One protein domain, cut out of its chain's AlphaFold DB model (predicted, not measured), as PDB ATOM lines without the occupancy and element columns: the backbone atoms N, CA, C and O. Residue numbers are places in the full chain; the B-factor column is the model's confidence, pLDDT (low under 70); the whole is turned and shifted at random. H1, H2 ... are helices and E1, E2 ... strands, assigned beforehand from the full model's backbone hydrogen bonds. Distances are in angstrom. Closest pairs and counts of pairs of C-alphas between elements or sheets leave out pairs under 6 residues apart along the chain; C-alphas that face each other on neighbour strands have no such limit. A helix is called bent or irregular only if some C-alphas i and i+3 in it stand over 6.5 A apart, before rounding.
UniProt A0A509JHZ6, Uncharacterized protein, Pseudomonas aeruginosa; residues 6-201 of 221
ATOM      1  N   GLN A   6      -9.641  -1.241 -17.914       65.75
ATOM      2  CA  GLN A   6     -10.546  -0.890 -18.995       65.75
ATOM      3  C   GLN A   6     -11.977  -1.213 -18.573       65.75
ATOM      4  O   GLN A   6     -12.286  -2.321 -18.131       65.75
ATOM      5  N   SER A   7     -12.858  -0.218 -18.688       65.50
ATOM      6  CA  SER A   7     -14.298  -0.453 -18.649       65.50
ATOM      7  C   SER A   7     -14.735  -0.891 -20.039       65.50
ATOM      8  O   SER A   7     -14.499  -0.146 -20.992       65.50
ATOM      9  N   THR A   8     -15.393  -2.039 -20.158       69.19
ATOM     10  CA  THR A   8     -15.884  -2.523 -21.453       69.19
ATOM     11  C   THR A   8     -17.380  -2.813 -21.400       69.19
ATOM     12  O   THR A   8     -17.933  -3.166 -20.355       69.19
ATOM     13  N   LEU A   9     -18.037  -2.600 -22.539       77.38
ATOM     14  CA  LEU A   9     -19.407  -3.040 -22.811       77.38
ATOM     15  C   LEU A   9     -19.424  -4.368 -23.584       77.38
ATOM     16  O   LEU A   9     -20.491  -4.849 -23.960       77.38
ATOM     17  N   CYS A  10     -18.250  -4.946 -23.840       84.25
ATOM     18  CA  CYS A  10     -18.119  -6.237 -24.488       84.25
ATOM     19  C   CYS A  10     -18.545  -7.377 -23.547       84.25
ATOM     20  O   CYS A  10     -18.333  -7.292 -22.330       84.25
ATOM     21  N   PRO A  11     -19.159  -8.441 -24.085       86.75
ATOM     22  CA  PRO A  11     -19.647  -9.549 -23.281       86.75
ATOM     23  C   PRO A  11     -18.495 -10.411 -22.754       86.75
ATOM     24  O   PRO A  11     -17.511 -10.666 -23.449       86.75
ATOM     25  N   VAL A  12     -18.666 -10.916 -21.530       88.25
ATOM     26  CA  VAL A  12     -17.866 -12.031 -21.009       88.25
ATOM     27  C   VAL A  12     -18.502 -13.318 -21.506       88.25
ATOM     28  O   VAL A  12     -19.622 -13.629 -21.117       88.25
ATOM     29  N   VAL A  13     -17.800 -14.060 -22.353       89.44
ATOM     30  CA  VAL A  13     -18.342 -15.265 -23.004       89.44
ATOM     31  C   VAL A  13     -17.947 -16.556 -22.300       89.44
ATOM     32  O   VAL A  13     -18.552 -17.592 -22.541       89.44
ATOM     33  N   LYS A  14     -16.928 -16.501 -21.438       89.56
ATOM     34  CA  LYS A  14     -16.458 -17.633 -20.639       89.56
ATOM     35  C   LYS A  14     -15.716 -17.117 -19.407       89.56
ATOM     36  O   LYS A  14     -14.965 -16.149 -19.505       89.56
ATOM     37  N   SER A  15     -15.878 -17.797 -18.278       90.00
ATOM     38  CA  SER A  15     -15.029 -17.638 -17.093       90.00
ATOM     39  C   SER A  15     -14.475 -19.002 -16.720       90.00
ATOM     40  O   SER A  15     -15.215 -19.984 -16.722       90.00
ATOM     41  N   GLU A  16     -13.186 -19.081 -16.420       92.12
ATOM     42  CA  GLU A  16     -12.574 -20.320 -15.954       92.12
ATOM     43  C   GLU A  16     -11.394 -20.047 -15.027       92.12
ATOM     44  O   GLU A  16     -10.672 -19.061 -15.170       92.12
ATOM     45  N   VAL A  17     -11.193 -20.950 -14.073       92.12
ATOM     46  CA  VAL A  17     -10.035 -20.924 -13.188       92.12
ATOM     47  C   VAL A  17      -8.893 -21.671 -13.870       92.12
ATOM     48  O   VAL A  17      -9.001 -22.865 -14.145       92.12
ATOM     49  N   LEU A  18      -7.803 -20.962 -14.165       92.25
ATOM     50  CA  LEU A  18      -6.633 -21.523 -14.835       92.25
ATOM     51  C   LEU A  18      -5.449 -21.653 -13.884       92.25
ATOM     52  O   LEU A  18      -5.144 -20.756 -13.098       92.25
ATOM     53  N   GLN A  19      -4.722 -22.755 -14.042       92.88
ATOM     54  CA  GLN A  19      -3.393 -22.938 -13.473       92.88
ATOM     55  C   GLN A  19      -2.369 -22.288 -14.404       92.88
ATOM     56  O   GLN A  19      -2.150 -22.742 -15.534       92.88
ATOM     57  N   LEU A  20      -1.754 -21.205 -13.937       92.38
ATOM     58  CA  LEU A  20      -0.870 -20.356 -14.720       92.38
ATOM     59  C   LEU A  20       0.520 -20.253 -14.092       92.38
ATOM     60  O   LEU A  20       0.743 -20.512 -12.908       92.38
ATOM     61  N   ALA A  21       1.478 -19.860 -14.918       91.25
ATOM     62  CA  ALA A  21       2.841 -19.595 -14.516       91.25
ATOM     63  C   ALA A  21       3.331 -18.275 -15.115       91.25
ATOM     64  O   ALA A  21       3.053 -17.946 -16.270       91.25
ATOM     65  N   ARG A  22       4.110 -17.524 -14.336       89.25
ATOM     66  CA  ARG A  22       4.839 -16.340 -14.810       89.25
ATOM     67  C   ARG A  22       6.302 -16.443 -14.419       89.25
ATOM     68  O   ARG A  22       6.616 -16.878 -13.313       89.25
ATOM     69  N   TYR A  23       7.195 -16.018 -15.300       86.06
ATOM     70  CA  TYR A  23       8.620 -16.005 -14.997       86.06
ATOM     71  C   TYR A  23       8.977 -14.721 -14.245       86.06
ATOM     72  O   TYR A  23       8.797 -13.620 -14.768       86.06
ATOM     73  N   GLY A  24       9.457 -14.850 -13.012       84.81
ATOM     74  CA  GLY A  24       9.663 -13.711 -12.123       84.81
ATOM     75  C   GLY A  24      10.711 -13.979 -11.056       84.81
ATOM     76  O   GLY A  24      11.245 -15.078 -10.947       84.81
ATOM     77  N   GLU A  25      11.041 -12.947 -10.291       81.88
ATOM     78  CA  GLU A  25      11.998 -13.060  -9.194       81.88
ATOM     79  C   GLU A  25      11.372 -13.751  -7.979       81.88
ATOM     80  O   GLU A  25      10.256 -13.431  -7.569       81.88
ATOM     81  N   VAL A  26      12.112 -14.696  -7.402       76.94
ATOM     82  CA  VAL A  26      11.747 -15.436  -6.198       76.94
ATOM     83  C   VAL A  26      12.508 -14.831  -5.021       76.94
ATOM     84  O   VAL A  26      13.737 -14.769  -5.027       76.94
ATOM     85  N   ASN A  27      11.776 -14.394  -3.997       75.19
ATOM     86  CA  ASN A  27      12.307 -13.908  -2.717       75.19
ATOM     87  C   ASN A  27      13.211 -12.656  -2.770       75.19
ATOM     88  O   ASN A  27      13.865 -12.356  -1.777       75.19
ATOM     89  N   GLY A  28      13.254 -11.910  -3.881       68.50
ATOM     90  CA  GLY A  28      13.979 -10.629  -3.959       68.50
ATOM     91  C   GLY A  28      15.512 -10.736  -3.935       68.50
ATOM     92  O   GLY A  28      16.187  -9.755  -3.633       68.50
ATOM     93  N   VAL A  29      16.068 -11.928  -4.200       73.12
ATOM     94  CA  VAL A  29      17.524 -12.203  -4.171       73.12
ATOM     95  C   VAL A  29      18.080 -12.458  -5.584       73.12
ATOM     96  O   VAL A  29      19.022 -13.222  -5.777       73.12
ATOM     97  N   GLY A  30      17.460 -11.894  -6.621       72.25
ATOM     98  CA  GLY A  30      17.891 -11.998  -8.021       72.25
ATOM     99  C   GLY A  30      17.678 -13.364  -8.687       72.25
ATOM    100  O   GLY A  30      17.834 -13.486  -9.904       72.25
ATOM    101  N   ARG A  31      17.283 -14.399  -7.934       79.12
ATOM    102  CA  ARG A  31      16.920 -15.708  -8.489       79.12
ATOM    103  C   ARG A  31      15.576 -15.597  -9.203       79.12
ATOM    104  O   ARG A  31      14.584 -15.229  -8.585       79.12
ATOM    105  N   ARG A  32      15.533 -15.939 -10.493       81.81
ATOM    106  CA  ARG A  32      14.290 -15.999 -11.272       81.81
ATOM    107  C   ARG A  32      13.843 -17.436 -11.469       81.81
ATOM    108  O   ARG A  32      14.675 -18.300 -11.727       81.81
ATOM    109  N   ASP A  33      12.546 -17.659 -11.352       85.00
ATOM    110  CA  ASP A  33      11.925 -18.964 -11.542       85.00
ATOM    111  C   ASP A  33      10.487 -18.798 -12.050       85.00
ATOM    112  O   ASP A  33       9.946 -17.685 -12.120       85.00
ATOM    113  N   TRP A  34       9.864 -19.913 -12.413       87.12
ATOM    114  CA  TRP A  34       8.443 -19.956 -12.720       87.12
ATOM    115  C   TRP A  34       7.620 -19.906 -11.436       87.12
ATOM    116  O   TRP A  34       7.598 -20.836 -10.634       87.12
ATOM    117  N   LEU A  35       6.903 -18.801 -11.262       88.81
ATOM    118  CA  LEU A  35       5.935 -18.616 -10.192       88.81
ATOM    119  C   LEU A  35       4.597 -19.186 -10.650       88.81
ATOM    120  O   LEU A  35       3.993 -18.651 -11.582       88.81
ATOM    121  N   ARG A  36       4.170 -20.264  -9.997       89.75
ATOM    122  CA  ARG A  36       2.914 -20.977 -10.252       89.75
ATOM    123  C   ARG A  36       1.800 -20.339  -9.434       89.75
ATOM    124  O   ARG A  36       2.014 -20.029  -8.262       89.75
ATOM    125  N   PHE A  37       0.644 -20.129 -10.041       91.38
ATOM    126  CA  PHE A  37      -0.513 -19.561  -9.366       91.38
ATOM    127  C   PHE A  37      -1.800 -19.976 -10.070       91.38
ATOM    128  O   PHE A  37      -1.817 -20.269 -11.263       91.38
ATOM    129  N   GLU A  38      -2.880 -19.972  -9.308       93.44
ATOM    130  CA  GLU A  38      -4.226 -20.130  -9.827       93.44
ATOM    131  C   GLU A  38      -4.842 -18.743 -10.034       93.44
ATOM    132  O   GLU A  38      -4.639 -17.844  -9.215       93.44
ATOM    133  N   GLN A  39      -5.556 -18.550 -11.140       91.62
ATOM    134  CA  GLN A  39      -6.220 -17.287 -11.440       91.62
ATOM    135  C   GLN A  39      -7.518 -17.531 -12.203       91.62
ATOM    136  O   GLN A  39      -7.531 -18.235 -13.211       91.62
ATOM    137  N   GLU A  40      -8.600 -16.897 -11.754       91.75
ATOM    138  CA  GLU A  40      -9.828 -16.797 -12.540       91.75
ATOM    139  C   GLU A  40      -9.597 -15.851 -13.725       91.75
ATOM    140  O   GLU A  40      -9.186 -14.698 -13.541       91.75
ATOM    141  N   ILE A  41      -9.834 -16.366 -14.929       91.81
ATOM    142  CA  ILE A  41      -9.736 -15.647 -16.195       91.81
ATOM    143  C   ILE A  41     -11.131 -15.502 -16.787       91.81
ATOM    144  O   ILE A  41     -11.871 -16.475 -16.938       91.81
ATOM    145  N   HIS A  42     -11.456 -14.274 -17.173       90.62
ATOM    146  CA  HIS A  42     -12.639 -13.945 -17.950       90.62
ATOM    147  C   HIS A  42     -12.233 -13.721 -19.401       90.62
ATOM    148  O   HIS A  42     -11.326 -12.940 -19.687       90.62
ATOM    149  N   TRP A  43     -12.922 -14.386 -20.316       91.56
ATOM    150  CA  TRP A  43     -12.747 -14.210 -21.747       91.56
ATOM    151  C   TRP A  43     -13.754 -13.181 -22.241       91.56
ATOM    152  O   TRP A  43     -14.966 -13.414 -22.214       91.56
ATOM    153  N   ILE A  44     -13.242 -12.023 -22.643       90.19
ATOM    154  CA  ILE A  44     -14.034 -10.904 -23.147       90.19
ATOM    155  C   ILE A  44     -14.027 -10.983 -24.662       90.19
ATOM    156  O   ILE A  44     -12.959 -11.013 -25.271       90.19
ATOM    157  N   ARG A  45     -15.211 -11.012 -25.270       91.75
ATOM    158  CA  ARG A  45     -15.321 -11.059 -26.723       91.75
ATOM    159  C   ARG A  45     -15.313  -9.657 -27.301       91.75
ATOM    160  O   ARG A  45     -16.281  -8.916 -27.147       91.75
ATOM    161  N   GLU A  46     -14.238  -9.322 -27.993       91.81
ATOM    162  CA  GLU A  46     -14.038  -8.029 -28.638       91.81
ATOM    163  C   GLU A  46     -13.967  -8.201 -30.150       91.81
ATOM    164  O   GLU A  46     -13.621  -9.268 -30.662       91.81
ATOM    165  N   SER A  47     -14.279  -7.143 -30.887       92.81
ATOM    166  CA  SER A  47     -14.034  -7.090 -32.318       92.81
ATOM    167  C   SER A  47     -13.215  -5.870 -32.717       92.81
ATOM    168  O   SER A  47     -13.281  -4.796 -32.108       92.81
ATOM    169  N   SER A  48     -12.417  -6.061 -33.762       93.06
ATOM    170  CA  SER A  48     -11.700  -4.994 -34.439       93.06
ATOM    171  C   SER A  48     -12.001  -5.053 -35.923       93.06
ATOM    172  O   SER A  48     -11.991  -6.121 -36.539       93.06
ATOM    173  N   ALA A  49     -12.262  -3.889 -36.507       94.44
ATOM    174  CA  ALA A  49     -12.529  -3.760 -37.925       94.44
ATOM    175  C   ALA A  49     -11.481  -2.871 -38.587       94.44
ATOM    176  O   ALA A  49     -11.083  -1.837 -38.052       94.44
ATOM    177  N   THR A  50     -11.041  -3.267 -39.776       94.25
ATOM    178  CA  THR A  50     -10.037  -2.551 -40.562       94.25
ATOM    179  C   THR A  50     -10.603  -2.179 -41.922       94.25
ATOM    180  O   THR A  50     -11.132  -3.033 -42.636       94.25
ATOM    181  N   VAL A  51     -10.429  -0.917 -42.315       94.19
ATOM    182  CA  VAL A  51     -10.734  -0.441 -43.670       94.19
ATOM    183  C   VAL A  51      -9.459  -0.444 -44.503       94.19
ATOM    184  O   VAL A  51      -8.414   0.073 -44.101       94.19
ATOM    185  N   SER A  52      -9.549  -1.031 -45.691       93.00
ATOM    186  CA  SER A  52      -8.450  -1.161 -46.640       93.00
ATOM    187  C   SER A  52      -8.799  -0.513 -47.976       93.00
ATOM    188  O   SER A  52      -9.940  -0.571 -48.430       93.00
ATOM    189  N   PHE A  53      -7.789   0.089 -48.604       93.38
ATOM    190  CA  PHE A  53      -7.880   0.739 -49.907       93.38
ATOM    191  C   PHE A  53      -6.961   0.009 -50.879       93.38
ATOM    192  O   PHE A  53      -5.777  -0.175 -50.597       93.38
ATOM    193  N   THR A  54      -7.493  -0.403 -52.023       92.50
ATOM    194  CA  THR A  54      -6.749  -1.132 -53.056       92.50
ATOM    195  C   THR A  54      -7.042  -0.512 -54.412       92.50
ATOM    196  O   THR A  54      -8.198  -0.441 -54.803       92.50
ATOM    197  N   HIS A  55      -6.027  -0.075 -55.151       91.81
ATOM    198  CA  HIS A  55      -6.188   0.477 -56.495       91.81
ATOM    199  C   HIS A  55      -5.579  -0.475 -57.525       91.81
ATOM    200  O   HIS A  55      -4.385  -0.760 -57.471       91.81
ATOM    201  N   GLY A  56      -6.392  -1.000 -58.447       86.88
ATOM    202  CA  GLY A  56      -5.914  -1.943 -59.472       86.88
ATOM    203  C   GLY A  56      -5.251  -3.203 -58.892       86.88
ATOM    204  O   GLY A  56      -4.281  -3.702 -59.450       86.88
ATOM    205  N   GLY A  57      -5.725  -3.677 -57.735       85.94
ATOM    206  CA  GLY A  57      -5.150  -4.822 -57.017       85.94
ATOM    207  C   GLY A  57      -3.964  -4.490 -56.100       85.94
ATOM    208  O   GLY A  57      -3.536  -5.351 -55.337       85.94
ATOM    209  N   VAL A  58      -3.465  -3.250 -56.111       88.06
ATOM    210  CA  VAL A  58      -2.333  -2.823 -55.280       88.06
ATOM    211  C   VAL A  58      -2.836  -2.071 -54.044       88.06
ATOM    212  O   VAL A  58      -3.588  -1.103 -54.196       88.06
ATOM    213  N   PRO A  59      -2.444  -2.466 -52.817       87.88
ATOM    214  CA  PRO A  59      -2.775  -1.712 -51.613       87.88
ATOM    215  C   PRO A  59      -2.279  -0.271 -51.723       87.88
ATOM    216  O   PRO A  59      -1.107  -0.026 -52.013       87.88
ATOM    217  N   VAL A  60      -3.163   0.692 -51.482       85.44
ATOM    218  CA  VAL A  60      -2.769   2.101 -51.444       85.44
ATOM    219  C   VAL A  60      -2.079   2.347 -50.103       85.44
ATOM    220  O   VAL A  60      -2.599   1.941 -49.067       85.44
ATOM    221  N   GLY A  61      -0.931   3.031 -50.096       69.44
ATOM    222  CA  GLY A  61      -0.165   3.368 -48.882       69.44
ATOM    223  C   GLY A  61      -0.856   4.347 -47.917       69.44
ATOM    224  O   GLY A  61      -0.189   4.980 -47.105       69.44
ATOM    225  N   VAL A  62      -2.177   4.506 -48.019       63.28
ATOM    226  CA  VAL A  62      -2.990   5.273 -47.071       63.28
ATOM    227  C   VAL A  62      -3.055   4.482 -45.762       63.28
ATOM    228  O   VAL A  62      -3.201   3.255 -45.807       63.28
ATOM    229  N   PRO A  63      -2.950   5.135 -44.591       59.62
ATOM    230  CA  PRO A  63      -3.087   4.445 -43.319       59.62
ATOM    231  C   PRO A  63      -4.422   3.701 -43.273       59.62
ATOM    232  O   PRO A  63      -5.490   4.283 -43.467       59.62
ATOM    233  N   ARG A  64      -4.341   2.392 -43.025       70.75
ATOM    234  CA  ARG A  64      -5.501   1.567 -42.691       70.75
ATOM    235  C   ARG A  64      -6.152   2.182 -41.455       70.75
ATOM    236  O   ARG A  64      -5.481   2.327 -40.433       70.75
ATOM    237  N   SER A  65      -7.423   2.562 -41.537       79.81
ATOM    238  CA  SER A  65      -8.165   2.930 -40.335       79.81
ATOM    239  C   SER A  65      -8.582   1.652 -39.615       79.81
ATOM    240  O   SER A  65      -9.147   0.741 -40.224       79.81
ATOM    241  N   SER A  66      -8.249   1.583 -38.327       82.19
ATOM    242  CA  SER A  66      -8.665   0.514 -37.424       82.19
ATOM    243  C   SER A  66      -9.680   1.067 -36.432       82.19
ATOM    244  O   SER A  66      -9.539   2.191 -35.946       82.19
ATOM    245  N   TYR A  67     -10.711   0.275 -36.174       87.88
ATOM    246  CA  TYR A  67     -11.823   0.581 -35.291       87.88
ATOM    247  C   TYR A  67     -11.872  -0.486 -34.196       87.88
ATOM    248  O   TYR A  67     -11.594  -1.660 -34.457       87.88
ATOM    249  N   SER A  68     -12.233  -0.077 -32.980       85.50
ATOM    250  CA  SER A  68     -12.363  -0.947 -31.808       85.50
ATOM    251  C   SER A  68     -13.737  -0.804 -31.159       85.50
ATOM    252  O   SER A  68     -14.446   0.182 -31.371       85.50
ATOM    253  N   ASP A  69     -14.107  -1.790 -30.347       84.38
ATOM    254  CA  ASP A  69     -15.414  -1.900 -29.689       84.38
ATOM    255  C   ASP A  69     -15.565  -1.013 -28.439       84.38
ATOM    256  O   ASP A  69     -16.238  -1.367 -27.471       84.38
ATOM    257  N   TYR A  70     -14.983   0.190 -28.453       72.19
ATOM    258  CA  TYR A  70     -15.057   1.124 -27.321       72.19
ATOM    259  C   TYR A  70     -16.505   1.411 -26.869       72.19
ATOM    260  O   TYR A  70     -16.770   1.603 -25.681       72.19
ATOM    261  N   TRP A  71     -17.451   1.419 -27.813       72.06
ATOM    262  CA  TRP A  71     -18.870   1.694 -27.564       72.06
ATOM    263  C   TRP A  71     -19.738   0.445 -27.380       72.06
ATOM    264  O   TRP A  71     -20.922   0.578 -27.073       72.06
ATOM    265  N   GLY A  72     -19.169  -0.751 -27.517       81.06
ATOM    266  CA  GLY A  72     -19.899  -2.010 -27.424       81.06
ATOM    267  C   GLY A  72     -19.481  -3.016 -28.485       81.06
ATOM    268  O   GLY A  72     -18.857  -2.675 -29.489       81.06
ATOM    269  N   PHE A  73     -19.852  -4.271 -28.241       85.06
ATOM    270  CA  PHE A  73     -19.503  -5.386 -29.111       85.06
ATOM    271  C   PHE A  73     -20.055  -5.204 -30.535       85.06
ATOM    272  O   PHE A  73     -21.263  -5.009 -30.719       85.06
ATOM    273  N   LEU A  74     -19.162  -5.324 -31.525       89.75
ATOM    274  CA  LEU A  74     -19.381  -5.132 -32.968       89.75
ATOM    275  C   LEU A  74     -19.627  -3.685 -33.420       89.75
ATOM    276  O   LEU A  74     -19.880  -3.451 -34.606       89.75
ATOM    277  N   GLU A  75     -19.502  -2.696 -32.533       89.06
ATOM    278  CA  GLU A  75     -19.596  -1.289 -32.942       89.06
ATOM    279  C   GLU A  75     -18.394  -0.843 -33.784       89.06
ATOM    280  O   GLU A  75     -18.521   0.066 -34.616       89.06
ATOM    281  N   SER A  76     -17.247  -1.518 -33.652       90.88
ATOM    282  CA  SER A  76     -16.100  -1.331 -34.546       90.88
ATOM    283  C   SER A  76     -16.470  -1.574 -36.012       90.88
ATOM    284  O   SER A  76     -16.135  -0.761 -36.876       90.88
ATOM    285  N   LEU A  77     -17.211  -2.649 -36.297       93.25
ATOM    286  CA  LEU A  77     -17.640  -3.023 -37.642       93.25
ATOM    287  C   LEU A  77     -18.626  -2.007 -38.224       93.25
ATOM    288  O   LEU A  77     -18.448  -1.570 -39.362       93.25
ATOM    289  N   ASN A  78     -19.626  -1.591 -37.441       90.75
ATOM    290  CA  ASN A  78     -20.574  -0.554 -37.857       90.75
ATOM    291  C   ASN A  78     -19.841   0.741 -38.225       90.75
ATOM    292  O   ASN A  78     -20.046   1.293 -39.309       90.75
ATOM    293  N   SER A  79     -18.937   1.182 -37.351       91.56
ATOM    294  CA  SER A  79     -18.145   2.400 -37.542       91.56
ATOM    295  C   SER A  79     -17.228   2.307 -38.765       91.56
ATOM    296  O   SER A  79     -17.118   3.263 -39.536       91.56
ATOM    297  N   ALA A  80     -16.603   1.148 -38.987       93.25
ATOM    298  CA  ALA A  80     -15.747   0.905 -40.142       93.25
ATOM    299  C   ALA A  80     -16.528   0.935 -41.462       93.25
ATOM    300  O   ALA A  80     -16.064   1.536 -42.430       93.25
ATOM    301  N   ILE A  81     -17.724   0.336 -41.506       93.75
ATOM    302  CA  ILE A  81     -18.583   0.358 -42.700       93.75
ATOM    303  C   ILE A  81     -19.082   1.773 -42.986       93.75
ATOM    304  O   ILE A  81     -18.974   2.225 -44.123       93.75
ATOM    305  N   GLN A  82     -19.546   2.505 -41.970       91.88
ATOM    306  CA  GLN A  82     -19.942   3.908 -42.136       91.88
ATOM    307  C   GLN A  82     -18.776   4.762 -42.649       91.88
ATOM    308  O   GLN A  82     -18.941   5.541 -43.588       91.88
ATOM    309  N   GLY A  83     -17.576   4.574 -42.088       91.44
ATOM    310  CA  GLY A  83     -16.361   5.244 -42.550       91.44
ATOM    311  C   GLY A  83     -15.987   4.889 -43.992       91.44
ATOM    312  O   GLY A  83     -15.577   5.764 -44.757       91.44
ATOM    313  N   ALA A  84     -16.165   3.630 -44.393       92.25
ATOM    314  CA  ALA A  84     -15.924   3.177 -45.759       92.25
ATOM    315  C   ALA A  84     -16.954   3.744 -46.753       92.25
ATOM    316  O   ALA A  84     -16.570   4.206 -47.826       92.25
ATOM    317  N   GLN A  85     -18.237   3.791 -46.386       92.69
ATOM    318  CA  GLN A  85     -19.301   4.421 -47.177       92.69
ATOM    319  C   GLN A  85     -19.072   5.931 -47.338       92.69
ATOM    320  O   GLN A  85     -19.220   6.469 -48.435       92.69
ATOM    321  N   GLU A  86     -18.664   6.618 -46.270       91.25
ATOM    322  CA  GLU A  86     -18.274   8.032 -46.321       91.25
ATOM    323  C   GLU A  86     -17.073   8.246 -47.252       91.25
ATOM    324  O   GLU A  86     -17.071   9.157 -48.079       91.25
ATOM    325  N   ALA A  87     -16.064   7.373 -47.172       90.50
ATOM    326  CA  ALA A  87     -14.920   7.417 -48.073       90.50
ATOM    327  C   ALA A  87     -15.329   7.189 -49.536       90.50
ATOM    328  O   ALA A  87     -14.824   7.902 -50.405       90.50
ATOM    329  N   CYS A  88     -16.267   6.272 -49.811       91.75
ATOM    330  CA  CYS A  88     -16.820   6.096 -51.154       91.75
ATOM    331  C   CYS A  88     -17.481   7.377 -51.663       91.75
ATOM    332  O   CYS A  88     -17.160   7.822 -52.763       91.75
ATOM    333  N   ARG A  89     -18.344   8.006 -50.854       91.19
ATOM    334  CA  ARG A  89     -19.031   9.256 -51.219       91.19
ATOM    335  C   ARG A  89     -18.039  10.387 -51.489       91.19
ATOM    336  O   ARG A  89     -18.100  11.017 -52.543       91.19
ATOM    337  N   ARG A  90     -17.070  10.591 -50.593       91.25
ATOM    338  CA  ARG A  90     -16.044  11.640 -50.716       91.25
ATOM    339  C   ARG A  90     -15.138  11.465 -51.935       91.25
ATOM    340  O   ARG A  90     -14.715  12.456 -52.518       91.25
ATOM    341  N   LEU A  91     -14.803  10.225 -52.287       90.44
ATOM    342  CA  LEU A  91     -13.898   9.901 -53.396       90.44
ATOM    343  C   LEU A  91     -14.638   9.552 -54.695       90.44
ATOM    344  O   LEU A  91     -13.995   9.173 -55.669       90.44
ATOM    345  N   SER A  92     -15.972   9.649 -54.699       91.81
ATOM    346  CA  SER A  92     -16.835   9.240 -55.813       91.81
ATOM    347  C   SER A  92     -16.548   7.812 -56.306       91.81
ATOM    348  O   SER A  92     -16.584   7.537 -57.503       91.81
ATOM    349  N   VAL A  93     -16.248   6.899 -55.374       90.94
ATOM    350  CA  VAL A  93     -16.001   5.484 -55.675       90.94
ATOM    351  C   VAL A  93     -17.330   4.796 -55.944       90.94
ATOM    352  O   VAL A  93     -18.174   4.671 -55.060       90.94
ATOM    353  N   THR A  94     -17.473   4.311 -57.168       89.62
ATOM    354  CA  THR A  94     -18.579   3.468 -57.630       89.62
ATOM    355  C   THR A  94     -18.135   2.011 -57.747       89.62
ATOM    356  O   THR A  94     -16.947   1.693 -57.643       89.62
ATOM    357  N   ARG A  95     -19.068   1.101 -58.053       89.06
ATOM    358  CA  ARG A  95     -18.750  -0.319 -58.295       89.06
ATOM    359  C   ARG A  95     -17.767  -0.546 -59.447       89.06
ATOM    360  O   ARG A  95     -17.079  -1.558 -59.471       89.06
ATOM    361  N   GLN A  96     -17.711   0.376 -60.409       89.06
ATOM    362  CA  GLN A  96     -16.837   0.297 -61.585       89.06
ATOM    363  C   GLN A  96     -15.484   0.992 -61.374       89.06
ATOM    364  O   GLN A  96     -14.658   1.019 -62.284       89.06
ATOM    365  N   SER A  97     -15.256   1.589 -60.204       89.56
ATOM    366  CA  SER A  97     -14.012   2.297 -59.911       89.56
ATOM    367  C   SER A  97     -12.835   1.330 -59.782       89.56
ATOM    368  O   SER A  97     -12.950   0.249 -59.211       89.56
ATOM    369  N   SER A  98     -11.660   1.744 -60.264       91.06
ATOM    370  CA  SER A  98     -10.404   1.002 -60.068       91.06
ATOM    371  C   SER A  98      -9.936   1.001 -58.610       91.06
ATOM    372  O   SER A  98      -9.150   0.136 -58.213       91.06
ATOM    373  N   LEU A  99     -10.395   1.979 -57.821       92.12
ATOM    374  CA  LEU A  99     -10.216   2.038 -56.378       92.12
ATOM    375  C   LEU A  99     -11.298   1.204 -55.685       92.12
ATOM    376  O   LEU A  99     -12.486   1.498 -55.783       92.12
ATOM    377  N   ARG A 100     -10.860   0.204 -54.928       92.94
ATOM    378  CA  ARG A 100     -11.680  -0.646 -54.075       92.94
ATOM    379  C   ARG A 100     -11.468  -0.281 -52.612       92.94
ATOM    380  O   ARG A 100     -10.328  -0.219 -52.147       92.94
ATOM    381  N   ILE A 101     -12.566  -0.106 -51.887       93.56
ATOM    382  CA  ILE A 101     -12.583   0.059 -50.432       93.56
ATOM    383  C   ILE A 101     -13.227  -1.190 -49.840       93.56
ATOM    384  O   ILE A 101     -14.310  -1.579 -50.269       93.56
ATOM    385  N   ALA A 102     -12.571  -1.834 -48.880       94.12
ATOM    386  CA  ALA A 102     -13.087  -3.042 -48.242       94.12
ATOM    387  C   ALA A 102     -12.888  -3.002 -46.728       94.12
ATOM    388  O   ALA A 102     -11.846  -2.558 -46.241       94.12
ATOM    389  N   VAL A 103     -13.879  -3.510 -46.002       95.06
ATOM    390  CA  VAL A 103     -13.879  -3.640 -44.545       95.06
ATOM    391  C   VAL A 103     -13.656  -5.103 -44.202       95.06
ATOM    392  O   VAL A 103     -14.339  -5.975 -44.734       95.06
ATOM    393  N   SER A 104     -12.713  -5.372 -43.311       95.06
ATOM    394  CA  SER A 104     -12.520  -6.695 -42.712       95.06
ATOM    395  C   SER A 104     -12.711  -6.600 -41.208       95.06
ATOM    396  O   SER A 104     -12.485  -5.534 -40.638       95.06
ATOM    397  N   VAL A 105     -13.128  -7.691 -40.577       95.31
ATOM    398  CA  VAL A 105     -13.359  -7.755 -39.132       95.31
ATOM    399  C   VAL A 105     -12.759  -9.022 -38.548       95.31
ATOM    400  O   VAL A 105     -12.815 -10.090 -39.164       95.31
ATOM    401  N   GLU A 106     -12.212  -8.886 -37.352       95.31
ATOM    402  CA  GLU A 106     -11.747  -9.973 -36.501       95.31
ATOM    403  C   GLU A 106     -12.505  -9.908 -35.179       95.31
ATOM    404  O   GLU A 106     -12.724  -8.826 -34.636       95.31
ATOM    405  N   VAL A 107     -12.925 -11.069 -34.685       94.38
ATOM    406  CA  VAL A 107     -13.571 -11.246 -33.386       94.38
ATOM    407  C   VAL A 107     -12.666 -12.132 -32.545       94.38
ATOM    408  O   VAL A 107     -12.346 -13.256 -32.944       94.38
ATOM    409  N   LEU A 108     -12.245 -11.616 -31.398       94.06
ATOM    410  CA  LEU A 108     -11.278 -12.233 -30.503       94.06
ATOM    411  C   LEU A 108     -11.911 -12.459 -29.133       94.06
ATOM    412  O   LEU A 108     -12.599 -11.584 -28.618       94.06
ATOM    413  N   ASP A 109     -11.604 -13.595 -28.519       93.25
ATOM    414  CA  ASP A 109     -11.790 -13.794 -27.086       93.25
ATOM    415  C   ASP A 109     -10.480 -13.421 -26.389       93.25
ATOM    416  O   ASP A 109      -9.453 -14.089 -26.547       93.25
ATOM    417  N   VAL A 110     -10.504 -12.319 -25.647       91.75
ATOM    418  CA  VAL A 110      -9.334 -11.727 -25.000       91.75
ATOM    419  C   VAL A 110      -9.333 -12.085 -23.511       91.75
ATOM    420  O   VAL A 110     -10.335 -11.855 -22.827       91.75
ATOM    421  N   PRO A 111      -8.230 -12.638 -22.973       92.25
ATOM    422  CA  PRO A 111      -8.150 -12.998 -21.565       92.25
ATOM    423  C   PRO A 111      -8.005 -11.751 -20.686       92.25
ATOM    424  O   PRO A 111      -7.172 -10.873 -20.937       92.25
ATOM    425  N   ALA A 112      -8.785 -11.702 -19.611       89.69
ATOM    426  CA  ALA A 112      -8.798 -10.591 -18.678       89.69
ATOM    427  C   ALA A 112      -9.068 -11.045 -17.237       89.69
ATOM    428  O   ALA A 112      -9.549 -12.148 -16.983       89.69
ATOM    429  N   ILE A 113      -8.771 -10.165 -16.283       88.62
ATOM    430  CA  ILE A 113      -9.034 -10.383 -14.853       88.62
ATOM    431  C   ILE A 113      -9.971  -9.295 -14.360       88.62
ATOM    432  O   ILE A 113      -9.802  -8.130 -14.726       88.62
ATOM    433  N   ALA A 114     -10.929  -9.647 -13.507       83.00
ATOM    434  CA  ALA A 114     -11.777  -8.660 -12.856       83.00
ATOM    435  C   ALA A 114     -10.930  -7.663 -12.046       83.00
ATOM    436  O   ALA A 114     -10.008  -8.038 -11.318       83.00
ATOM    437  N   ALA A 115     -11.239  -6.372 -12.161       78.31
ATOM    438  CA  ALA A 115     -10.565  -5.370 -11.355       78.31
ATOM    439  C   ALA A 115     -11.020  -5.471  -9.889       78.31
ATOM    440  O   ALA A 115     -12.151  -5.122  -9.559       78.31
ATOM    441  N   SER A 116     -10.140  -5.936  -8.998       62.12
ATOM    442  CA  SER A 116     -10.386  -5.944  -7.553       62.12
ATOM    443  C   SER A 116     -10.144  -4.544  -6.973       62.12
ATOM    444  O   SER A 116      -9.011  -4.173  -6.664       62.12
ATOM    445  N   GLY A 117     -11.197  -3.740  -6.871       55.56
ATOM    446  CA  GLY A 117     -11.173  -2.417  -6.246       55.56
ATOM    447  C   GLY A 117     -12.504  -1.697  -6.432       55.56
ATOM    448  O   GLY A 117     -13.287  -2.078  -7.302       55.56
ATOM    449  N   GLU A 118     -12.762  -0.660  -5.631       45.06
ATOM    450  CA  GLU A 118     -13.828   0.315  -5.888       45.06
ATOM    451  C   GLU A 118     -13.515   1.033  -7.201       45.06
ATOM    452  O   GLU A 118     -12.906   2.100  -7.255       45.06
ATOM    453  N   VAL A 119     -13.877   0.400  -8.309       49.91
ATOM    454  CA  VAL A 119     -14.003   1.092  -9.577       49.91
ATOM    455  C   VAL A 119     -15.062   2.160  -9.319       49.91
ATOM    456  O   VAL A 119     -16.149   1.790  -8.868       49.91
ATOM    457  N   PRO A 120     -14.791   3.457  -9.559       43.44
ATOM    458  CA  PRO A 120     -15.828   4.464  -9.436       43.44
ATOM    459  C   PRO A 120     -16.986   4.000 -10.304       43.44
ATOM    460  O   PRO A 120     -16.822   3.820 -11.512       43.44
ATOM    461  N   THR A 121     -18.113   3.712  -9.659       42.25
ATOM    462  CA  THR A 121     -19.333   3.243 -10.297       42.25
ATOM    463  C   THR A 121     -19.719   4.308 -11.312       42.25
ATOM    464  O   THR A 121     -20.344   5.312 -10.978       42.25
ATOM    465  N   LEU A 122     -19.274   4.150 -12.560       46.47
ATOM    466  CA  LEU A 122     -19.772   4.960 -13.653       46.47
ATOM    467  C   LEU A 122     -21.275   4.685 -13.670       46.47
ATOM    468  O   LEU A 122     -21.678   3.522 -13.627       46.47
ATOM    469  N   GLN A 123     -22.059   5.762 -13.628       42.81
ATOM    470  CA  GLN A 123     -23.461   5.877 -13.191       42.81
ATOM    471  C   GLN A 123     -24.488   4.904 -13.815       42.81
ATOM    472  O   GLN A 123     -25.665   4.976 -13.486       42.81
ATOM    473  N   ASP A 124     -24.065   3.976 -14.668       47.56
ATOM    474  CA  ASP A 124     -24.911   3.104 -15.474       47.56
ATOM    475  C   ASP A 124     -24.995   1.648 -14.988       47.56
ATOM    476  O   ASP A 124     -25.715   0.851 -15.582       47.56
ATOM    477  N   GLY A 125     -24.245   1.246 -13.952       47.16
ATOM    478  CA  GLY A 125     -24.356  -0.081 -13.310       47.16
ATOM    479  C   GLY A 125     -24.080  -1.314 -14.198       47.16
ATOM    480  O   GLY A 125     -24.102  -2.437 -13.703       47.16
ATOM    481  N   ARG A 126     -23.816  -1.132 -15.500       52.62
ATOM    482  CA  ARG A 126     -23.685  -2.202 -16.509       52.62
ATOM    483  C   ARG A 126     -22.257  -2.453 -16.990       52.62
ATOM    484  O   ARG A 126     -22.008  -3.473 -17.622       52.62
ATOM    485  N   ARG A 127     -21.315  -1.546 -16.716       62.31
ATOM    486  CA  ARG A 127     -19.913  -1.692 -17.141       62.31
ATOM    487  C   ARG A 127     -19.120  -2.430 -16.073       62.31
ATOM    488  O   ARG A 127     -18.962  -1.930 -14.962       62.31
ATOM    489  N   ARG A 128     -18.596  -3.604 -16.424       67.00
ATOM    490  CA  ARG A 128     -17.589  -4.304 -15.620       67.00
ATOM    491  C   ARG A 128     -16.206  -3.809 -16.029       67.00
ATOM    492  O   ARG A 128     -15.977  -3.455 -17.186       67.00
ATOM    493  N   CYS A 129     -15.306  -3.734 -15.059       76.12
ATOM    494  CA  CYS A 129     -13.943  -3.291 -15.293       76.12
ATOM    495  C   CYS A 129     -12.993  -4.465 -15.187       76.12
ATOM    496  O   CYS A 129     -13.022  -5.217 -14.210       76.12
ATOM    497  N   PHE A 130     -12.145  -4.583 -16.198       81.06
ATOM    498  CA  PHE A 130     -11.200  -5.669 -16.316       81.06
ATOM    499  C   PHE A 130      -9.798  -5.136 -16.578       81.06
ATOM    500  O   PHE A 130      -9.598  -4.040 -17.109       81.06
ATOM    501  N   TYR A 131      -8.822  -5.943 -16.197       82.25
ATOM    502  CA  TYR A 131      -7.440  -5.804 -16.603       82.25
ATOM    503  C   TYR A 131      -7.192  -6.739 -17.787       82.25
ATOM    504  O   TYR A 131      -7.128  -7.955 -17.601       82.25
ATOM    505  N   MET A 132      -7.061  -6.174 -18.988       83.50
ATOM    506  CA  MET A 132      -6.753  -6.947 -20.196       83.50
ATOM    507  C   MET A 132      -5.312  -7.463 -20.142       83.50
ATOM    508  O   MET A 132      -4.383  -6.707 -19.836       83.50
ATOM    509  N   LEU A 133      -5.111  -8.741 -20.466       79.94
ATOM    510  CA  LEU A 133      -3.804  -9.408 -20.389       79.94
ATOM    511  C   LEU A 133      -3.016  -9.379 -21.709       79.94
ATOM    512  O   LEU A 133      -2.131 -10.196 -21.931       79.94
ATOM    513  N   GLU A 134      -3.288  -8.411 -22.584       66.25
ATOM    514  CA  GLU A 134      -2.694  -8.327 -23.929       66.25
ATOM    515  C   GLU A 134      -1.248  -7.808 -23.969       66.25
ATOM    516  O   GLU A 134      -0.636  -7.727 -25.039       66.25
ATOM    517  N   ARG A 135      -0.676  -7.398 -22.831       60.09
ATOM    518  CA  ARG A 135       0.603  -6.688 -22.869       60.09
ATOM    519  C   ARG A 135       1.799  -7.627 -23.099       60.09
ATOM    520  O   ARG A 135       1.918  -8.650 -22.425       60.09
ATOM    521  N   PRO A 136       2.770  -7.245 -23.955       57.19
ATOM    522  CA  PRO A 136       3.970  -8.045 -24.219       57.19
ATOM    523  C   PRO A 136       4.848  -8.329 -22.990       57.19
ATOM    524  O   PRO A 136       5.646  -9.267 -23.021       57.19
ATOM    525  N   ASP A 137       4.748  -7.508 -21.941       57.28
ATOM    526  CA  ASP A 137       5.490  -7.632 -20.681       57.28
ATOM    527  C   ASP A 137       4.795  -8.547 -19.656       57.28
ATOM    528  O   ASP A 137       5.452  -9.061 -18.749       57.28
ATOM    529  N   LEU A 138       3.499  -8.824 -19.829       63.09
ATOM    530  CA  LEU A 138       2.695  -9.713 -18.987       63.09
ATOM    531  C   LEU A 138       2.470 -11.051 -19.692       63.09
ATOM    532  O   LEU A 138       1.390 -11.365 -20.178       63.09
ATOM    533  N   LYS A 139       3.521 -11.871 -19.739       80.31
ATOM    534  CA  LYS A 139       3.447 -13.205 -20.337       80.31
ATOM    535  C   LYS A 139       3.107 -14.251 -19.287       80.31
ATOM    536  O   LYS A 139       3.972 -14.682 -18.521       80.31
ATOM    537  N   TRP A 140       1.841 -14.642 -19.249       89.94
ATOM    538  CA  TRP A 140       1.380 -15.786 -18.469       89.94
ATOM    539  C   TRP A 140       1.346 -17.014 -19.364       89.94
ATOM    540  O   TRP A 140       0.938 -16.929 -20.519       89.94
ATOM    541  N   ALA A 141       1.815 -18.145 -18.856       89.38
ATOM    542  CA  ALA A 141       1.766 -19.424 -19.547       89.38
ATOM    543  C   ALA A 141       0.842 -20.382 -18.802       89.38
ATOM    544  O   ALA A 141       0.746 -20.314 -17.578       89.38
ATOM    545  N   HIS A 142       0.204 -21.295 -19.525       88.62
ATOM    546  CA  HIS A 142      -0.472 -22.428 -18.902       88.62
ATOM    547  C   HIS A 142       0.565 -23.312 -18.201       88.62
ATOM    548  O   HIS A 142       1.613 -23.623 -18.770       88.62
ATOM    549  N   PHE A 143       0.282 -23.667 -16.947       77.25
ATOM    550  CA  PHE A 143       1.262 -24.245 -16.028       77.25
ATOM    551  C   PHE A 143       1.625 -25.721 -16.335       77.25
ATOM    552  O   PHE A 143       2.685 -26.197 -15.936       77.25
ATOM    553  N   ASP A 144       0.835 -26.434 -17.132       67.81
ATOM    554  CA  ASP A 144       1.153 -27.793 -17.591       67.81
ATOM    555  C   ASP A 144       2.121 -27.777 -18.787       67.81
ATOM    556  O   ASP A 144       1.719 -27.914 -19.948       67.81
ATOM    557  N   ASN A 145       3.416 -27.544 -18.550       66.25
ATOM    558  CA  ASN A 145       4.374 -27.788 -19.621       66.25
ATOM    559  C   ASN A 145       5.792 -28.124 -19.166       66.25
ATOM    560  O   ASN A 145       6.506 -27.262 -18.656       66.25
ATOM    561  N   GLU A 146       6.260 -29.319 -19.537       77.94
ATOM    562  CA  GLU A 146       7.684 -29.698 -19.533       77.94
ATOM    563  C   GLU A 146       8.560 -28.655 -20.262       77.94
ATOM    564  O   GLU A 146       9.733 -28.455 -19.940       77.94
ATOM    565  N   LYS A 147       7.983 -27.915 -21.220       80.44
ATOM    566  CA  LYS A 147       8.668 -26.834 -21.941       80.44
ATOM    567  C   LYS A 147       8.989 -25.617 -21.072       80.44
ATOM    568  O   LYS A 147       9.911 -24.886 -21.425       80.44
ATOM    569  N   LEU A 148       8.262 -25.367 -19.976       83.38
ATOM    570  CA  LEU A 148       8.576 -24.263 -19.058       83.38
ATOM    571  C   LEU A 148       9.917 -24.520 -18.362       83.38
ATOM    572  O   LEU A 148      10.774 -23.630 -18.337       83.38
ATOM    573  N   ASP A 149      10.123 -25.749 -17.887       83.25
ATOM    574  CA  ASP A 149      11.357 -26.179 -17.224       83.25
ATOM    575  C   ASP A 149      12.530 -26.260 -18.212       83.25
ATOM    576  O   ASP A 149      13.646 -25.825 -17.906       83.25
ATOM    577  N   ALA A 150      12.277 -26.730 -19.439       84.69
ATOM    578  CA  ALA A 150      13.270 -26.700 -20.513       84.69
ATOM    579  C   ALA A 150      13.689 -25.260 -20.861       84.69
ATOM    580  O   ALA A 150      14.871 -24.980 -21.062       84.69
ATOM    581  N   TRP A 151      12.737 -24.321 -20.897       86.56
ATOM    582  CA  TRP A 151      13.010 -22.920 -21.213       86.56
ATOM    583  C   TRP A 151      13.808 -22.209 -20.114       86.56
ATOM    584  O   TRP A 151      14.743 -21.464 -20.420       86.56
ATOM    585  N   SER A 152      13.486 -22.438 -18.836       82.12
ATOM    586  CA  SER A 152      14.238 -21.847 -17.719       82.12
ATOM    587  C   SER A 152      15.666 -22.404 -17.642       82.12
ATOM    588  O   SER A 152      16.608 -21.639 -17.406       82.12
ATOM    589  N   SER A 153      15.835 -23.696 -17.934       84.94
ATOM    590  CA  SER A 153      17.115 -24.420 -17.874       84.94
ATOM    591  C   SER A 153      17.998 -24.271 -19.121       84.94
ATOM    592  O   SER A 153      19.156 -24.694 -19.105       84.94
ATOM    593  N   ALA A 154      17.481 -23.672 -20.197       86.19
ATOM    594  CA  ALA A 154      18.224 -23.449 -21.435       86.19
ATOM    595  C   ALA A 154      19.498 -22.622 -21.193       86.19
ATOM    596  O   ALA A 154      19.478 -21.590 -20.512       86.19
ATOM    597  N   LYS A 155      20.611 -23.077 -21.782       88.00
ATOM    598  CA  LYS A 155      21.966 -22.556 -21.516       88.00
ATOM    599  C   LYS A 155      22.340 -21.372 -22.402       88.00
ATOM    600  O   LYS A 155      23.318 -20.684 -22.122       88.00
ATOM    601  N   SER A 156      21.583 -21.144 -23.474       88.31
ATOM    602  CA  SER A 156      21.817 -20.056 -24.424       88.31
ATOM    603  C   SER A 156      20.549 -19.254 -24.704       88.31
ATOM    604  O   SER A 156      19.424 -19.741 -24.565       88.31
ATOM    605  N   LEU A 157      20.738 -18.003 -25.124       84.25
ATOM    606  CA  LEU A 157      19.650 -17.118 -25.531       84.25
ATOM    607  C   LEU A 157      18.898 -17.683 -26.751       84.25
ATOM    608  O   LEU A 157      17.671 -17.672 -26.772       84.25
ATOM    609  N   ASP A 158      19.623 -18.240 -27.723       87.88
ATOM    610  CA  ASP A 158      19.054 -18.823 -28.945       87.88
ATOM    611  C   ASP A 158      18.157 -20.027 -28.651       87.88
ATOM    612  O   ASP A 158      17.081 -20.176 -29.233       87.88
ATOM    613  N   GLU A 159      18.572 -20.881 -27.715       86.88
ATOM    614  CA  GLU A 159      17.768 -22.006 -27.239       86.88
ATOM    615  C   GLU A 159      16.488 -21.515 -26.549       86.88
ATOM    616  O   GLU A 159      15.394 -21.990 -26.864       86.88
ATOM    617  N   ARG A 160      16.590 -20.484 -25.695       84.38
ATOM    618  CA  ARG A 160      15.418 -19.842 -25.078       84.38
ATOM    619  C   ARG A 160      14.470 -19.246 -26.111       84.38
ATOM    620  O   ARG A 160      13.260 -19.380 -25.951       84.38
ATOM    621  N   TYR A 161      14.978 -18.612 -27.167       85.38
ATOM    622  CA  TYR A 161      14.136 -18.074 -28.238       85.38
ATOM    623  C   TYR A 161      13.383 -19.173 -28.987       85.38
ATOM    624  O   TYR A 161      12.179 -19.036 -29.204       85.38
ATOM    625  N   LYS A 162      14.050 -20.283 -29.328       86.12
ATOM    626  CA  LYS A 162      13.409 -21.431 -29.993       86.12
ATOM    627  C   LYS A 162      12.334 -22.077 -29.119       86.12
ATOM    628  O   LYS A 162      11.262 -22.419 -29.608       86.12
ATOM    629  N   LEU A 163      12.599 -22.220 -27.822       86.31
ATOM    630  CA  LEU A 163      11.640 -22.791 -26.875       86.31
ATOM    631  C   LEU A 163      10.478 -21.834 -26.577       86.31
ATOM    632  O   LEU A 163       9.357 -22.284 -26.349       86.31
ATOM    633  N   HIS A 164      10.704 -20.518 -26.638       85.00
ATOM    634  CA  HIS A 164       9.686 -19.512 -26.329       85.00
ATOM    635  C   HIS A 164       8.438 -19.640 -27.213       85.00
ATOM    636  O   HIS A 164       7.325 -19.446 -26.724       85.00
ATOM    637  N   SER A 165       8.576 -19.962 -28.503       84.06
ATOM    638  CA  SER A 165       7.418 -20.168 -29.390       84.06
ATOM    639  C   SER A 165       6.615 -21.428 -29.065       84.06
ATOM    640  O   SER A 165       5.458 -21.514 -29.458       84.06
ATOM    641  N   ALA A 166       7.211 -22.393 -28.360       84.25
ATOM    642  CA  ALA A 166       6.574 -23.657 -28.013       84.25
ATOM    643  C   ALA A 166       5.838 -23.622 -26.660       84.25
ATOM    644  O   ALA A 166       5.093 -24.562 -26.363       84.25
ATOM    645  N   ILE A 167       6.048 -22.572 -25.855       86.62
ATOM    646  CA  ILE A 167       5.352 -22.356 -24.582       86.62
ATOM    647  C   ILE A 167       3.881 -21.989 -24.853       86.62
ATOM    648  O   ILE A 167       3.622 -21.106 -25.680       86.62
ATOM    649  N   PRO A 168       2.917 -22.614 -24.149       87.62
ATOM    650  CA  PRO A 168       1.497 -22.292 -24.255       87.62
ATOM    651  C   PRO A 168       1.200 -20.993 -23.502       87.62
ATOM    652  O   PRO A 168       0.728 -20.989 -22.368       87.62
ATOM    653  N   TRP A 169       1.540 -19.866 -24.113       88.62
ATOM    654  CA  TRP A 169       1.216 -18.555 -23.564       88.62
ATOM    655  C   TRP A 169      -0.296 -18.322 -23.593       88.62
ATOM    656  O   TRP A 169      -0.935 -18.584 -24.612       88.62
ATOM    657  N   LEU A 170      -0.834 -17.763 -22.513       90.75
ATOM    658  CA  LEU A 170      -2.186 -17.225 -22.474       90.75
ATOM    659  C   LEU A 170      -2.252 -16.034 -23.440       90.75
ATOM    660  O   LEU A 170      -1.483 -15.080 -23.312       90.75
ATOM    661  N   ARG A 171      -3.109 -16.128 -24.457       89.94
ATOM    662  CA  ARG A 171      -3.204 -15.163 -25.562       89.94
ATOM    663  C   ARG A 171      -4.654 -15.004 -26.013       89.94
ATOM    664  O   ARG A 171      -5.441 -15.920 -25.776       89.94
ATOM    665  N   PRO A 172      -4.988 -13.896 -26.698       91.69
ATOM    666  CA  PRO A 172      -6.255 -13.779 -27.404       91.69
ATOM    667  C   PRO A 172      -6.474 -14.950 -28.365       91.69
ATOM    668  O   PRO A 172      -5.534 -15.407 -29.027       91.69
ATOM    669  N   VAL A 173      -7.716 -15.414 -28.452       92.44
ATOM    670  CA  VAL A 173      -8.131 -16.502 -29.340       92.44
ATOM    671  C   VAL A 173      -9.002 -15.929 -30.447       92.44
ATOM    672  O   VAL A 173     -10.002 -15.276 -30.172       92.44
ATOM    673  N   LEU A 174      -8.637 -16.182 -31.705       94.06
ATOM    674  CA  LEU A 174      -9.474 -15.812 -32.843       94.06
ATOM    675  C   LEU A 174     -10.717 -16.700 -32.884       94.06
ATOM    676  O   LEU A 174     -10.609 -17.910 -33.077       94.06
ATOM    677  N   VAL A 175     -11.883 -16.082 -32.724       94.50
ATOM    678  CA  VAL A 175     -13.188 -16.756 -32.747       94.50
ATOM    679  C   VAL A 175     -13.748 -16.766 -34.157       94.50
ATOM    680  O   VAL A 175     -14.175 -17.799 -34.668       94.50
ATOM    681  N   ALA A 176     -13.740 -15.601 -34.795       94.81
ATOM    682  CA  ALA A 176     -14.257 -15.424 -36.136       94.81
ATOM    683  C   ALA A 176     -13.457 -14.354 -36.868       94.81
ATOM    684  O   ALA A 176     -12.948 -13.402 -36.281       94.81
ATOM    685  N   SER A 177     -13.378 -14.497 -38.185       94.69
ATOM    686  CA  SER A 177     -12.847 -13.458 -39.057       94.69
ATOM    687  C   SER A 177     -13.663 -13.419 -40.336       94.69
ATOM    688  O   SER A 177     -14.108 -14.456 -40.832       94.69
ATOM    689  N   ALA A 178     -13.863 -12.221 -40.869       94.69
ATOM    690  CA  ALA A 178     -14.475 -12.033 -42.170       94.69
ATOM    691  C   ALA A 178     -13.670 -10.995 -42.950       94.69
ATOM    692  O   ALA A 178     -13.630  -9.809 -42.613       94.69
ATOM    693  N   SER A 179     -13.010 -11.467 -44.005       92.81
ATOM    694  CA  SER A 179     -12.279 -10.613 -44.938       92.81
ATOM    695  C   SER A 179     -13.242  -9.997 -45.944       92.81
ATOM    696  O   SER A 179     -14.070 -10.708 -46.507       92.81
ATOM    697  N   ALA A 180     -13.113  -8.691 -46.185       92.00
ATOM    698  CA  ALA A 180     -13.972  -7.953 -47.117       92.00
ATOM    699  C   ALA A 180     -15.481  -8.187 -46.876       92.00
ATOM    700  O   ALA A 180     -16.258  -8.266 -47.830       92.00
ATOM    701  N   ILE A 181     -15.892  -8.282 -45.601       94.06
ATOM    702  CA  ILE A 181     -17.293  -8.480 -45.187       94.06
ATOM    703  C   ILE A 181     -18.217  -7.403 -45.774       94.06
ATOM    704  O   ILE A 181     -19.382  -7.651 -46.076       94.06
ATOM    705  N   TRP A 182     -17.653  -6.219 -46.001       95.38
ATOM    706  CA  TRP A 182     -18.217  -5.179 -46.839       95.38
ATOM    707  C   TRP A 182     -17.161  -4.714 -47.840       95.38
ATOM    708  O   TRP A 182     -15.965  -4.673 -47.534       95.38
ATOM    709  N   SER A 183     -17.594  -4.342 -49.039       94.06
ATOM    710  CA  SER A 183     -16.706  -3.818 -50.074       94.06
ATOM    711  C   SER A 183     -17.452  -2.976 -51.108       94.06
ATOM    712  O   SER A 183     -18.632  -3.212 -51.380       94.06
ATOM    713  N   SER A 184     -16.762  -1.981 -51.668       93.44
ATOM    714  CA  SER A 184     -17.335  -0.998 -52.591       93.44
ATOM    715  C   SER A 184     -17.743  -1.599 -53.940       93.44
ATOM    716  O   SER A 184     -18.740  -1.184 -54.517       93.44
ATOM    717  N   ASP A 185     -17.040  -2.617 -54.431       90.25
ATOM    718  CA  ASP A 185     -17.382  -3.331 -55.670       90.25
ATOM    719  C   ASP A 185     -18.742  -4.039 -55.592       90.25
ATOM    720  O   ASP A 185     -19.442  -4.166 -56.597       90.25
ATOM    721  N   LEU A 186     -19.146  -4.442 -54.388       87.44
ATOM    722  CA  LEU A 186     -20.418  -5.116 -54.143       87.44
ATOM    723  C   LEU A 186     -21.508  -4.161 -53.632       87.44
ATOM    724  O   LEU A 186     -22.684  -4.348 -53.945       87.44
ATOM    725  N   HIS A 187     -21.127  -3.135 -52.862       85.94
ATOM    726  CA  HIS A 187     -22.060  -2.376 -52.023       85.94
ATOM    727  C   HIS A 187     -21.895  -0.848 -52.087       85.94
ATOM    728  O   HIS A 187     -22.473  -0.167 -51.243       85.94
ATOM    729  N   ALA A 188     -21.138  -0.283 -53.041       76.19
ATOM    730  CA  ALA A 188     -20.924   1.175 -53.115       76.19
ATOM    731  C   ALA A 188     -22.227   1.993 -53.153       76.19
ATOM    732  O   ALA A 188     -22.261   3.089 -52.605       76.19
ATOM    733  N   ASP A 189     -23.289   1.440 -53.746       76.50
ATOM    734  CA  ASP A 189     -24.582   2.122 -53.919       76.50
ATOM    735  C   ASP A 189     -25.636   1.699 -52.881       76.50
ATOM    736  O   ASP A 189     -26.818   1.998 -53.032       76.50
ATOM    737  N   CYS A 190     -25.248   0.921 -51.867       69.75
ATOM    738  CA  CYS A 190     -26.164   0.457 -50.833       69.75
ATOM    739  C   CYS A 190     -26.074   1.362 -49.603       69.75
ATOM    740  O   CYS A 190     -25.050   1.379 -48.913       69.75
ATOM    741  N   ASP A 191     -27.175   2.047 -49.295       73.06
ATOM    742  CA  ASP A 191     -27.347   2.712 -48.008       73.06
ATOM    743  C   ASP A 191     -27.629   1.667 -46.919       73.06
ATOM    744  O   ASP A 191     -28.512   0.816 -47.048       73.06
ATOM    745  N   GLY A 192     -26.857   1.725 -45.832       79.56
ATOM    746  CA  GLY A 192     -26.985   0.813 -44.693       79.56
ATOM    747  C   GLY A 192     -26.155  -0.471 -44.792       79.56
ATOM    748  O   GLY A 192     -25.253  -0.608 -45.619       79.56
ATOM    749  N   LEU A 193     -26.421  -1.403 -43.871       86.44
ATOM    750  CA  LEU A 193     -25.690  -2.668 -43.759       86.44
ATOM    751  C   LEU A 193     -26.303  -3.727 -44.685       86.44
ATOM    752  O   LEU A 193     -27.509  -3.972 -44.582       86.44
ATOM    753  N   PRO A 194     -25.514  -4.410 -45.535       88.69
ATOM    754  CA  PRO A 194     -26.039  -5.475 -46.378       88.69
ATOM    755  C   PRO A 194     -26.518  -6.669 -45.532       88.69
ATOM    756  O   PRO A 194     -25.992  -6.894 -44.436       88.69
ATOM    757  N   PRO A 195     -27.475  -7.480 -46.028       89.38
ATOM    758  CA  PRO A 195     -28.030  -8.605 -45.271       89.38
ATOM    759  C   PRO A 195     -26.977  -9.593 -44.753       89.38
ATOM    760  O   PRO A 195     -27.109 -10.097 -43.644       89.38
ATOM    761  N   SER A 196     -25.903  -9.829 -45.513       89.44
ATOM    762  CA  SER A 196     -24.783 -10.686 -45.099       89.44
ATOM    763  C   SER A 196     -24.059 -10.157 -43.857       89.44
ATOM    764  O   SER A 196     -23.735 -10.928 -42.955       89.44
ATOM    765  N   VAL A 197     -23.850  -8.840 -43.768       91.75
ATOM    766  CA  VAL A 197     -23.257  -8.194 -42.588       91.75
ATOM    767  C   VAL A 197     -24.216  -8.270 -41.403       91.75
ATOM    768  O   VAL A 197     -23.792  -8.587 -40.295       91.75
ATOM    769  N   GLN A 198     -25.512  -8.040 -41.625       92.00
ATOM    770  CA  GLN A 198     -26.516  -8.147 -40.561       92.00
ATOM    771  C   GLN A 198     -26.592  -9.570 -39.992       92.00
ATOM    772  O   GLN A 198     -26.624  -9.745 -38.776       92.00
ATOM    773  N   GLN A 199     -26.562 -10.589 -40.856       92.94
ATOM    774  CA  GLN A 199     -26.527 -11.996 -40.452       92.94
ATOM    775  C   GLN A 199     -25.260 -12.335 -39.668       92.94
ATOM    776  O   GLN A 199     -25.346 -13.015 -38.648       92.94
ATOM    777  N   PHE A 200     -24.098 -11.835 -40.102       93.44
ATOM    778  CA  PHE A 200     -22.851 -12.000 -39.359       93.44
ATOM    779  C   PHE A 200     -22.959 -11.399 -37.953       93.44
ATOM    780  O   PHE A 200     -22.683 -12.088 -36.974       93.44
ATOM    781  N   ILE A 201     -23.430 -10.151 -37.842       92.50
ATOM    782  CA  ILE A 201     -23.607  -9.469 -36.552       92.50
ATOM    783  C   ILE A 201     -24.567 -10.251 -35.650       92.50
ATOM    784  O   ILE A 201     -24.250 -10.505 -34.489       92.50
TER     785      ILE A 201
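AT A GLANCE: This is residues 6 to 201 of the 221 residues of an uncharacterized protein of Pseudomonas aeruginosa (UniProt A0A509JHZ6). A long, strongly twisted antiparallel sheet runs through the whole domain, with the two long strands E3 and E5 side by side in its middle. At one end helix H1 packs along E3 and E5, with the short helices H4 and H5 at the same end near E8; toward the other end lie the bent hairpin E2 and E3, the short strand E7 beside E2, and the helical hairpin H2 and H3, while E6 and E1 make a small branch off E5. The 196 printed residues have five named helices and eight named strands, in the order E1 E2 E3 E4 H1 E5 E6 E7 H2 H3 E8 H4 H5, and the class is mixed, helices and strands. The sheet is branched, with antiparallel neighbours. The whole is loose, with a radius of gyration of the C-alphas of 21.8 A, and only just flat, spanning 66 by 47 by 26 A.

IN THESE COORDINATES: The printed part begins with E1, residues 6 to 8, whose C-alpha 6 is at (-10.546, -0.890, -18.995). E2 is residues 12 to 25, 32.1 A long, and bends by 71 degrees at residue 15. E3, residues 32 to 55, is the longest strand by residues, spans 52.3 A and bends by 102 degrees at residue 38; its C-alpha 55 is at (-6.188, 0.477, -56.495). E4 is residues 65 to 68. H1, residues 75 to 91, is the longest helix at 24.0 A. E5, residues 99 to 114, spans 44.8 A and bends by 53 degrees at residue 111. E6 is residues 128 to 132, E7 residues 140 to 142, H2 residues 146 to 153 and H3 residues 157 to 164. E8, residues 173 to 183, spans 25.8 A. H4 is residues 184 to 187, and H5, residues 195 to 201, ends with C-alpha 201 at (-23.607, -9.469, -36.552).

HOW THE PARTS SIT: E3 and E5 are antiparallel at 165 degrees, with N 50 and O 104 at 2.8 A. E2 and E4 lie on one side of E3, E5 on the other. E2 and E3 form a hairpin, with N 20 and O 37 at 2.8 A; E3 and E4 form another, with N 67 and O 49 at 2.9 A. E2, E3 and E4 are a meander, each strand the antiparallel neighbour of the one before. E7 pairs with E2, with N 21 and O 141 at 2.8 A. On the other side of E5 from E3 lie E8, with N 107 and O 176 at 2.8 A, and E6, with N 131 and O 113 at 2.8 A. E1 pairs with E6, with N 6 and O 130 at 2.9 A. H1 is on the sheet at a height of 8.2 A, over E3 and E5, and runs along the strands, at 21 degrees to E3 on the local plane; its closest C-alphas to E3 are those of Leu 77 and Ala 49, 5.2 A apart. H1 and H4 are close but not clearly touching, the closest C-alphas being those of Cys 88 and Ser 184 at 7.3 A. H5 only grazes the sheet with its residues 196 to 200; its closest C-alpha pair with E8 is Val 197 and Ile 181, 6.5 A. H2 is on the sheet, only just over E3 with 3 of its C-alphas. H2 and H3 touch, a helical hairpin with a shallow tilt of 18 degrees, opposite ways; the closest C-alphas are those of Trp 151 and Arg 160, 5.5 A. H3 is not on the sheet. In H1, H2, H3 and H5 every O i to N i+4 pair is within hydrogen-bond range; H4 is too short for such a pair.

THE WHOLE: The C-alphas farthest apart are those of Val 29 and Gln 96, 68.1 A. The printed part has no cut. The link from E5 to E6, residues 115 to 127, is long. The mean pLDDT of the printed part is 83.8; 28 residues are under 70, among them residues 116 to 128 and 134 to 138.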